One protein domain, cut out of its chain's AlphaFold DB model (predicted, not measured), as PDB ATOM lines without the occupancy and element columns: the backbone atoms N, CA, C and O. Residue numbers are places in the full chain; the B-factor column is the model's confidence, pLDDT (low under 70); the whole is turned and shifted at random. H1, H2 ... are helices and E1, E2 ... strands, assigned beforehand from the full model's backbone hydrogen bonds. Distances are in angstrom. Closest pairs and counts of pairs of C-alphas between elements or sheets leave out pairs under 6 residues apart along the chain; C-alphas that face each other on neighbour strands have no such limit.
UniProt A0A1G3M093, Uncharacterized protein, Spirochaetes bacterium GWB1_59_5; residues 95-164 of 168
ATOM      1  N   ALA A  95     101.439  21.713 141.517       87.75
ATOM      2  CA  ALA A  95     101.861  22.778 140.601       87.75
ATOM      3  C   ALA A  95     100.801  23.881 140.425       87.75
ATOM      4  O   ALA A  95     101.123  24.996 140.016       87.75
ATOM      5  N   LYS A  96      99.532  23.563 140.703       87.50
ATOM      6  CA  LYS A  96      98.409  24.494 140.637       87.50
ATOM      7  C   LYS A  96      97.439  24.217 141.781       87.50
ATOM      8  O   LYS A  96      97.008  23.079 141.964       87.50
ATOM      9  N   THR A  97      97.075  25.270 142.496       86.19
ATOM     10  CA  THR A  97      95.994  25.281 143.483       86.19
ATOM     11  C   THR A  97      94.784  25.993 142.879       86.19
ATOM     12  O   THR A  97      94.917  26.818 141.971       86.19
ATOM     13  N   GLU A  98      93.585  25.623 143.317       82.69
ATOM     14  CA  GLU A  98      92.332  26.206 142.814       82.69
ATOM     15  C   GLU A  98      91.614  27.055 143.857       82.69
ATOM     16  O   GLU A  98      90.850  27.953 143.504       82.69
ATOM     17  N   LEU A  99      91.869  26.783 145.134       82.00
ATOM     18  CA  LEU A  99      91.254  27.488 146.242       82.00
ATOM     19  C   LEU A  99      92.295  27.770 147.315       82.00
ATOM     20  O   LEU A  99      92.904  26.834 147.832       82.00
ATOM     21  N   ASP A 100      92.391  29.044 147.684       83.44
ATOM     22  CA  ASP A 100      93.174  29.539 148.810       83.44
ATOM     23  C   ASP A 100      92.223  30.054 149.898       83.44
ATOM     24  O   ASP A 100      91.359  30.900 149.657       83.44
ATOM     25  N   ILE A 101      92.370  29.526 151.109       83.12
ATOM     26  CA  ILE A 101      91.544  29.849 152.270       83.12
ATOM     27  C   ILE A 101      92.429  30.535 153.306       83.12
ATOM     28  O   ILE A 101      93.410  29.951 153.762       83.12
ATOM     29  N   SER A 102      92.075  31.752 153.717       82.81
ATOM     30  CA  SER A 102      92.753  32.410 154.840       82.81
ATOM     31  C   SER A 102      92.400  31.727 156.165       82.81
ATOM     32  O   SER A 102      91.229  31.462 156.456       82.81
ATOM     33  N   VAL A 103      93.413  31.469 156.994       77.69
ATOM     34  CA  VAL A 103      93.247  30.822 158.306       77.69
ATOM     35  C   VAL A 103      92.491  31.714 159.297       77.69
ATOM     36  O   VAL A 103      91.738  31.202 160.128       77.69
ATOM     37  N   ASP A 104      92.570  33.038 159.155       68.50
ATOM     38  CA  ASP A 104      91.806  33.979 159.989       68.50
ATOM     39  C   ASP A 104      90.290  33.792 159.834       68.50
ATOM     40  O   ASP A 104      89.529  33.936 160.793       68.50
ATOM     41  N   VAL A 105      89.853  33.398 158.633       58.62
ATOM     42  CA  VAL A 105      88.452  33.069 158.339       58.62
ATOM     43  C   VAL A 105      88.066  31.734 158.979       58.62
ATOM     44  O   VAL A 105      86.945  31.576 159.463       58.62
ATOM     45  N   LEU A 106      89.001  30.782 159.041       59.47
ATOM     46  CA  LEU A 106      88.767  29.468 159.634       59.47
ATOM     47  C   LEU A 106      88.617  29.537 161.151       59.47
ATOM     48  O   LEU A 106      87.720  28.874 161.660       59.47
ATOM     49  N   ASN A 107      89.394  30.370 161.860       50.91
ATOM     50  CA  ASN A 107      89.348  30.548 163.326       50.91
ATOM     51  C   ASN A 107      87.961  30.899 163.897       50.91
ATOM     52  O   ASN A 107      87.703  30.667 165.078       50.91
ATOM     53  N   GLN A 108      87.024  31.361 163.066       47.59
ATOM     54  CA  GLN A 108      85.646  31.653 163.472       47.59
ATOM     55  C   GLN A 108      84.694  30.434 163.400       47.59
ATOM     56  O   GLN A 108      83.590  30.492 163.939       47.59
ATOM     57  N   VAL A 109      85.103  29.316 162.780       47.00
ATOM     58  CA  VAL A 109      84.215  28.205 162.353       47.00
ATOM     59  C   VAL A 109      84.475  26.871 163.097       47.00
ATOM     60  O   VAL A 109      83.751  25.899 162.899       47.00
ATOM     61  N   TRP A 110      85.437  26.816 164.032       48.12
ATOM     62  CA  TRP A 110      86.052  25.600 164.634       48.12
ATOM     63  C   TRP A 110      85.145  24.593 165.373       48.12
ATOM     64  O   TRP A 110      85.645  23.631 165.955       48.12
ATOM     65  N   LYS A 111      83.819  24.750 165.374       41.38
ATOM     66  CA  LYS A 111      82.914  23.792 166.028       41.38
ATOM     67  C   LYS A 111      82.386  22.683 165.115       41.38
ATOM     68  O   LYS A 111      81.637  21.840 165.607       41.38
ATOM     69  N   THR A 112      82.738  22.617 163.827       39.53
ATOM     70  CA  THR A 112      82.241  21.527 162.962       39.53
ATOM     71  C   THR A 112      83.279  21.086 161.921       39.53
ATOM     72  O   THR A 112      83.778  21.893 161.146       39.53
ATOM     73  N   TYR A 113      83.612  19.790 161.959       50.72
ATOM     74  CA  TYR A 113      84.745  19.073 161.343       50.72
ATOM     75  C   TYR A 113      84.655  18.875 159.822       50.72
ATOM     76  O   TYR A 113      84.915  17.798 159.288       50.72
ATOM     77  N   THR A 114      84.276  19.910 159.095       45.72
ATOM     78  CA  THR A 114      84.254  19.865 157.636       45.72
ATOM     79  C   THR A 114      84.530  21.275 157.158       45.72
ATOM     80  O   THR A 114      83.834  22.207 157.569       45.72
ATOM     81  N   ILE A 115      85.544  21.458 156.309       48.62
ATOM     82  CA  ILE A 115      85.732  22.732 155.610       48.62
ATOM     83  C   ILE A 115      84.609  22.818 154.567       48.62
ATOM     84  O   ILE A 115      84.796  22.559 153.385       48.62
ATOM     85  N   PHE A 116      83.397  23.135 155.024       42.88
ATOM     86  CA  PHE A 116      82.272  23.452 154.160       42.88
ATOM     87  C   PHE A 116      82.473  24.869 153.651       42.88
ATOM     88  O   PHE A 116      82.026  25.841 154.266       42.88
ATOM     89  N   ASN A 117      83.110  25.004 152.494       42.94
ATOM     90  CA  ASN A 117      82.976  26.239 151.749       42.94
ATOM     91  C   ASN A 117      81.582  26.268 151.102       42.94
ATOM     92  O   ASN A 117      81.377  25.764 150.002       42.94
ATOM     93  N   ARG A 118      80.590  26.858 151.786       39.34
ATOM     94  CA  ARG A 118      79.221  27.013 151.250       39.34
ATOM     95  C   ARG A 118      79.157  27.820 149.940       39.34
ATOM     96  O   ARG A 118      78.121  27.777 149.283       39.34
ATOM     97  N   ALA A 119      80.216  28.541 149.557       43.00
ATOM     98  CA  ALA A 119      80.243  29.345 148.335       43.00
ATOM     99  C   ALA A 119      80.718  28.572 147.088       43.00
ATOM    100  O   ALA A 119      80.393  28.972 145.971       43.00
ATOM    101  N   HIS A 120      81.433  27.452 147.249       41.94
ATOM    102  CA  HIS A 120      82.033  26.721 146.132       41.94
ATOM    103  C   HIS A 120      81.780  25.216 146.278       41.94
ATOM    104  O   HIS A 120      82.195  24.590 147.243       41.94
ATOM    105  N   LYS A 121      81.052  24.648 145.311       44.47
ATOM    106  CA  LYS A 121      80.652  23.236 145.217       44.47
ATOM    107  C   LYS A 121      81.860  22.272 145.143       44.47
ATOM    108  O   LYS A 121      82.135  21.780 144.054       44.47
ATOM    109  N   PHE A 122      82.561  21.978 146.239       47.56
ATOM    110  CA  PHE A 122      83.623  20.958 146.241       47.56
ATOM    111  C   PHE A 122      83.642  20.044 147.474       47.56
ATOM    112  O   PHE A 122      83.018  20.332 148.492       47.56
ATOM    113  N   GLN A 123      84.288  18.897 147.243       54.41
ATOM    114  CA  GLN A 123      84.183  17.570 147.854       54.41
ATOM    115  C   GLN A 123      84.451  17.476 149.358       54.41
ATOM    116  O   GLN A 123      85.104  18.325 149.960       54.41
ATOM    117  N   ASP A 124      84.015  16.349 149.923       66.12
ATOM    118  CA  ASP A 124      84.420  15.880 151.242       66.12
ATOM    119  C   ASP A 124      85.950  15.665 151.267       66.12
ATOM    120  O   ASP A 124      86.471  14.633 150.843       66.12
ATOM    121  N   LEU A 125      86.691  16.674 151.724       75.62
ATOM    122  CA  LEU A 125      88.115  16.574 152.027       75.62
ATOM    123  C   LEU A 125      88.271  16.091 153.472       75.62
ATOM    124  O   LEU A 125      87.858  16.775 154.410       75.62
ATOM    125  N   ALA A 126      88.908  14.936 153.651       82.50
ATOM    126  CA  ALA A 126      89.231  14.391 154.963       82.50
ATOM    127  C   ALA A 126      90.742  14.470 155.204       82.50
ATOM    128  O   ALA A 126      91.528  13.955 154.413       82.50
ATOM    129  N   LEU A 127      91.154  15.091 156.309       86.31
ATOM    130  CA  LEU A 127      92.547  15.136 156.761       86.31
ATOM    131  C   LEU A 127      92.659  14.478 158.132       86.31
ATOM    132  O   LEU A 127      91.732  14.557 158.940       86.31
ATOM    133  N   ASP A 128      93.814  13.878 158.417       90.31
ATOM    134  CA  ASP A 128      94.135  13.472 159.783       90.31
ATOM    135  C   ASP A 128      94.132  14.708 160.697       90.31
ATOM    136  O   ASP A 128      94.780  15.722 160.417       90.31
ATOM    137  N   TYR A 129      93.383  14.625 161.798       84.81
ATOM    138  CA  TYR A 129      93.165  15.756 162.699       84.81
ATOM    139  C   TYR A 129      94.468  16.275 163.309       84.81
ATOM    140  O   TYR A 129      94.680  17.485 163.398       84.81
ATOM    141  N   LYS A 130      95.366  15.369 163.708       89.62
ATOM    142  CA  LYS A 130      96.647  15.752 164.297       89.62
ATOM    143  C   LYS A 130      97.500  16.471 163.257       89.62
ATOM    144  O   LYS A 130      98.090  17.504 163.567       89.62
ATOM    145  N   TYR A 131      97.543  15.958 162.028       92.88
ATOM    146  CA  TYR A 131      98.324  16.566 160.950       92.88
ATOM    147  C   TYR A 131      97.796  17.945 160.571       92.88
ATOM    148  O   TYR A 131      98.582  18.883 160.450       92.88
ATOM    149  N   PHE A 132      96.474  18.088 160.484       91.00
ATOM    150  CA  PHE A 132      95.823  19.373 160.268       91.00
ATOM    151  C   PHE A 132      96.154  20.383 161.374       91.00
ATOM    152  O   PHE A 132      96.600  21.487 161.073       91.00
ATOM    153  N   CYS A 133      95.973  20.018 162.650       88.19
ATOM    154  CA  CYS A 133      96.221  20.925 163.773       88.19
ATOM    155  C   CYS A 133      97.677  21.392 163.847       88.19
ATOM    156  O   CYS A 133      97.934  22.557 164.146       88.19
ATOM    157  N   GLU A 134      98.631  20.500 163.578       91.62
ATOM    158  CA  GLU A 134     100.042  20.878 163.531       91.62
ATOM    159  C   GLU A 134     100.319  21.834 162.360       91.62
ATOM    160  O   GLU A 134     100.914  22.888 162.577       91.62
ATOM    161  N   ALA A 135      99.829  21.531 161.153       93.31
ATOM    162  CA  ALA A 135     100.038  22.358 159.963       93.31
ATOM    163  C   ALA A 135      99.396  23.753 160.080       93.31
ATOM    164  O   ALA A 135     100.053  24.766 159.836       93.31
ATOM    165  N   VAL A 136      98.132  23.824 160.513       90.62
ATOM    166  CA  VAL A 136      97.378  25.085 160.604       90.62
ATOM    167  C   VAL A 136      97.931  26.030 161.672       90.62
ATOM    168  O   VAL A 136      97.769  27.238 161.553       90.62
ATOM    169  N   SER A 137      98.632  25.507 162.685       89.06
ATOM    170  CA  SER A 137      99.187  26.313 163.783       89.06
ATOM    171  C   SER A 137     100.213  27.365 163.344       89.06
ATOM    172  O   SER A 137     100.467  28.308 164.091       89.06
ATOM    173  N   THR A 138     100.785  27.219 162.144       90.25
ATOM    174  CA  THR A 138     101.770  28.158 161.579       90.25
ATOM    175  C   THR A 138     101.331  28.767 160.244       90.25
ATOM    176  O   THR A 138     102.067  29.557 159.654       90.25
ATOM    177  N   ALA A 139     100.144  28.404 159.752       91.25
ATOM    178  CA  ALA A 139      99.673  28.771 158.427       91.25
ATOM    179  C   ALA A 139      98.859  30.073 158.443       91.25
ATOM    180  O   ALA A 139      98.043  30.306 159.332       91.25
ATOM    181  N   HIS A 140      99.023  30.878 157.399       90.12
ATOM    182  CA  HIS A 140      98.139  31.998 157.064       90.12
ATOM    183  C   HIS A 140      97.152  31.620 155.961       90.12
ATOM    184  O   HIS A 140      96.055  32.172 155.880       90.12
ATOM    185  N   THR A 141      97.529  30.673 155.103       90.44
ATOM    186  CA  THR A 141      96.717  30.227 153.971       90.44
ATOM    187  C   THR A 141      96.725  28.708 153.869       90.44
ATOM    188  O   THR A 141      97.747  28.070 154.119       90.44
ATOM    189  N   ILE A 142      95.578  28.143 153.498       91.19
ATOM    190  CA  ILE A 142      95.410  26.738 153.133       91.19
ATOM    191  C   ILE A 142      95.019  26.682 151.661       91.19
ATOM    192  O   ILE A 142      94.006  27.262 151.277       91.19
ATOM    193  N   SER A 143      95.794  25.963 150.862       91.31
ATOM    194  CA  SER A 143      95.583  25.824 149.428       91.31
ATOM    195  C   SER A 143      95.212  24.389 149.067       91.31
ATOM    196  O   SER A 143      95.842  23.431 149.518       91.31
ATOM    197  N   THR A 144      94.183  24.237 148.237       89.25
ATOM    198  CA  THR A 144      93.637  22.935 147.813       89.25
ATOM    199  C   THR A 144      93.504  22.859 146.292       89.25
ATOM    200  O   THR A 144      93.542  23.879 145.595       89.25
ATOM    201  N   THR A 145      93.368  21.642 145.765       87.06
ATOM    202  CA  THR A 145      93.092  21.381 144.342       87.06
ATOM    203  C   THR A 145      91.652  20.888 144.154       87.06
ATOM    204  O   THR A 145      90.990  20.557 145.136       87.06
ATOM    205  N   ALA A 146      91.171  20.797 142.908       83.69
ATOM    206  CA  ALA A 146      89.866  20.194 142.605       83.69
ATOM    207  C   ALA A 146      89.786  18.675 142.840       83.69
ATOM    208  O   ALA A 146      88.685  18.126 142.839       83.69
ATOM    209  N   ASP A 147      90.917  17.981 142.972       85.38
ATOM    210  CA  ASP A 147      90.957  16.553 143.287       85.38
ATOM    211  C   ASP A 147      91.161  16.390 144.810       85.38
ATOM    212  O   ASP A 147      92.183  16.838 145.341       85.38
ATOM    213  N   PRO A 148      90.213  15.758 145.534       81.56
ATOM    214  CA  PRO A 148      90.235  15.682 146.992       81.56
ATOM    215  C   PRO A 148      91.246  14.650 147.494       81.56
ATOM    216  O   PRO A 148      91.424  14.499 148.700       81.56
ATOM    217  N   HIS A 149      91.898  13.922 146.584       86.38
ATOM    218  CA  HIS A 149      92.980  12.996 146.882       86.38
ATOM    219  C   HIS A 149      94.365  13.631 146.700       86.38
ATOM    220  O   HIS A 149      95.370  12.987 147.012       86.38
ATOM    221  N   GLN A 150      94.433  14.878 146.221       90.56
ATOM    222  CA  GLN A 150      95.688  15.615 146.106       90.56
ATOM    223  C   GLN A 150      96.114  16.227 147.442       90.56
ATOM    224  O   GLN A 150      95.267  16.571 148.269       90.56
ATOM    225  N   PRO A 151      97.426  16.418 147.645       93.62
ATOM    226  CA  PRO A 151      97.947  17.027 148.857       93.62
ATOM    227  C   PRO A 151      97.373  18.427 149.120       93.62
ATOM    228  O   PRO A 151      97.196  19.232 148.203       93.62
ATOM    229  N   VAL A 152      97.135  18.732 150.396       93.38
ATOM    230  CA  VAL A 152      96.714  20.057 150.870       93.38
ATOM    231  C   VAL A 152      97.936  20.824 151.344       93.38
ATOM    232  O   VAL A 152      98.733  20.292 152.121       93.38
ATOM    233  N   VAL A 153      98.076  22.073 150.902       95.94
ATOM    234  CA  VAL A 153      99.228  22.921 151.220       95.94
ATOM    235  C   VAL A 153      98.846  23.946 152.279       95.94
ATOM    236  O   VAL A 153      97.797  24.576 152.199       95.94
ATOM    237  N   PHE A 154      99.716  24.135 153.259       95.56
ATOM    238  CA  PHE A 154      99.592  25.120 154.323       95.56
ATOM    239  C   PHE A 154     100.790  26.058 154.236       95.56
ATOM    240  O   PHE A 154     101.932  25.601 154.276       95.56
ATOM    241  N   THR A 155     100.536  27.359 154.133       96.00
ATOM    242  CA  THR A 155     101.580  28.363 153.892       96.00
ATOM    243  C   THR A 155     101.585  29.395 155.012       96.00
ATOM    244  O   THR A 155     100.585  30.083 155.230       96.00
ATOM    245  N   GLY A 156     102.706  29.496 155.726       94.62
ATOM    246  CA  GLY A 156     103.021  30.552 156.690       94.62
ATOM    247  C   GLY A 156     104.044  31.548 156.129       94.62
ATOM    248  O   GLY A 156     104.418  31.478 154.963       94.62
ATOM    249  N   ASN A 157     104.529  32.480 156.960       93.50
ATOM    250  CA  ASN A 157     105.536  33.468 156.523       93.50
ATOM    251  C   ASN A 157     106.904  32.834 156.232       93.50
ATOM    252  O   ASN A 157     107.575  33.206 155.277       93.50
ATOM    253  N   TYR A 158     107.315  31.891 157.082       96.25
ATOM    254  CA  TYR A 158     108.612  31.203 157.008       96.25
ATOM    255  C   TYR A 158     108.467  29.695 157.181       96.25
ATOM    256  O   TYR A 158     109.454  28.995 157.375       96.25
ATOM    257  N   THR A 159     107.236  29.196 157.172       97.44
ATOM    258  CA  THR A 159     106.900  27.791 157.363       97.44
ATOM    259  C   THR A 159     105.978  27.352 156.247       97.44
ATOM    260  O   THR A 159     105.241  28.150 155.662       97.44
ATOM    261  N   GLY A 160     105.982  26.061 155.973       97.50
ATOM    262  CA  GLY A 160     104.902  25.458 155.229       97.50
ATOM    263  C   GLY A 160     104.773  23.984 155.538       97.50
ATOM    264  O   GLY A 160     105.660  23.363 156.131       97.50
ATOM    265  N   ALA A 161     103.625  23.445 155.169       97.88
ATOM    266  CA  ALA A 161     103.353  22.031 155.271       97.88
ATOM    267  C   ALA A 161     102.560  21.535 154.072       97.88
ATOM    268  O   ALA A 161     101.786  22.266 153.457       97.88
ATOM    269  N   VAL A 162     102.735  20.255 153.782       97.19
ATOM    270  CA  VAL A 162     101.860  19.482 152.913       97.19
ATOM    271  C   VAL A 162     101.292  18.336 153.731       97.19
ATOM    272  O   VAL A 162     102.040  17.671 154.448       97.19
ATOM    273  N   VAL A 163      99.988  18.094 153.611       95.62
ATOM    274  CA  VAL A 163      99.305  16.966 154.255       95.62
ATOM    275  C   VAL A 163      98.537  16.174 153.204       95.62
ATOM    276  O   VAL A 163      97.764  16.742 152.430       95.62
ATOM    277  N   MET A 164      98.742  14.858 153.183       93.75
ATOM    278  CA  MET A 164      97.982  13.950 152.330       93.75
ATOM    279  C   MET A 164      96.555  13.753 152.868       93.75
ATOM    280  O   MET A 164      96.390  13.511 154.067       93.75
TER     281      MET A 164
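AT A GLANCE: This is residues 95 to 164 of the 168 residues of an uncharacterized protein of Spirochaetes bacterium GWB1_59_5 (UniProt A0A1G3M093). A small twisted sheet of four antiparallel strands has one short helix, H2, packed over one face towards its E4 edge, while a wide loop of unnamed chain, residues 107 to 128, swings out between the four-residue helix H1, at the end of E1, and H2. Of that loop, residues 107 to 112 stick out free of the rest. The printed part has 70 residues, with two named helices and four named strands in the order E1, H1, H2, E2, E3, E4, and the sheet runs E1, E2, E3, E4. The class is mixed, helices and strands, with 29 of the 70 residues, under half, in named elements. The whole is compact and rounded, with a radius of gyration of the C-alphas of 11.3 A and spans of 31 by 31 by 20 A.

HOW THE PARTS SIT: The sheet begins with the edge strand E1, residues 99 to 102, which is the antiparallel neighbour of E2, residues 141 to 144, at 159 degrees between their directions. Across this pair N 101 and O 142 are 2.8 A apart, within hydrogen-bond range, and so are N 142 and O 101, at 2.8 A. E2 forms a hairpin with E3, residues 152 to 155; their directions differ by 158 degrees, and N 143 and O 153 are within hydrogen-bond range at 2.8 A. E3 forms a second hairpin with the other edge strand, E4, residues 159 to 163, at 172 degrees, with N 154 and O 161 within hydrogen-bond range at 2.8 A. E2, E3 and E4 are a meander, each strand the antiparallel neighbour of the one before. E1 and E4 are apart. From edge to edge the strands' lines turn by 50 degrees. H1, residues 103 to 106, is on the sheet but only grazes it; its closest C-alpha pair with E2 is that of Val 103 and Thr 141, 5.6 A apart. H2, residues 129 to 136, is on the sheet at a height over the sheet of 9.3 A. It lies over E4 and only just not over E3: of its 8 C-alphas, 6 fall on E4 and 2 on E3. It runs along the strands, at 18 degrees to E4 on the local plane. The closest C-alphas of H2 and E4 are those of Ala 135 and Ala 161, 5.8 A apart. H1 and H2 are close but not clearly touching, with the C-alphas of Val 103 and Val 136 7.4 A apart. In H2 every O i to N i+4 pair is within hydrogen-bond range, while H1 is too short for such a pair.

IN THESE COORDINATES: E1 runs from C-alpha 99 at (91.254, 27.488, 146.242) to C-alpha 102, 10.0 A. H1 spans 4.9 A from Val 103 to Leu 106. H2 begins at C-alpha 129, at (93.165, 15.756, 162.699), and reaches C-alpha 136 after 10.4 A. E2 measures 10.0 A from Thr 141 to Thr 144, and E3 10.1 A from Val 152 to Thr 155. E4, the longest strand, covers 13.6 A from Thr 159 to Val 163, where C-alpha 163 stands at (99.305, 16.966, 154.255).

THE WHOLE: The two C-alphas farthest apart are those of Ala 95 and Lys 111, at 31.7 A, and the first and last printed C-alphas, of Ala 95 and Met 164, are 15.2 A apart. The printed part has no cut. The link from H1 to H2, with 22 residues, is long; that from E2 to E3, with 7 residues, is short but not tight, and the other three are tight. The mean pLDDT of the printed part is 77.4, and residues 104 to 124 are under 70, of which 104 to 106 belong to H1.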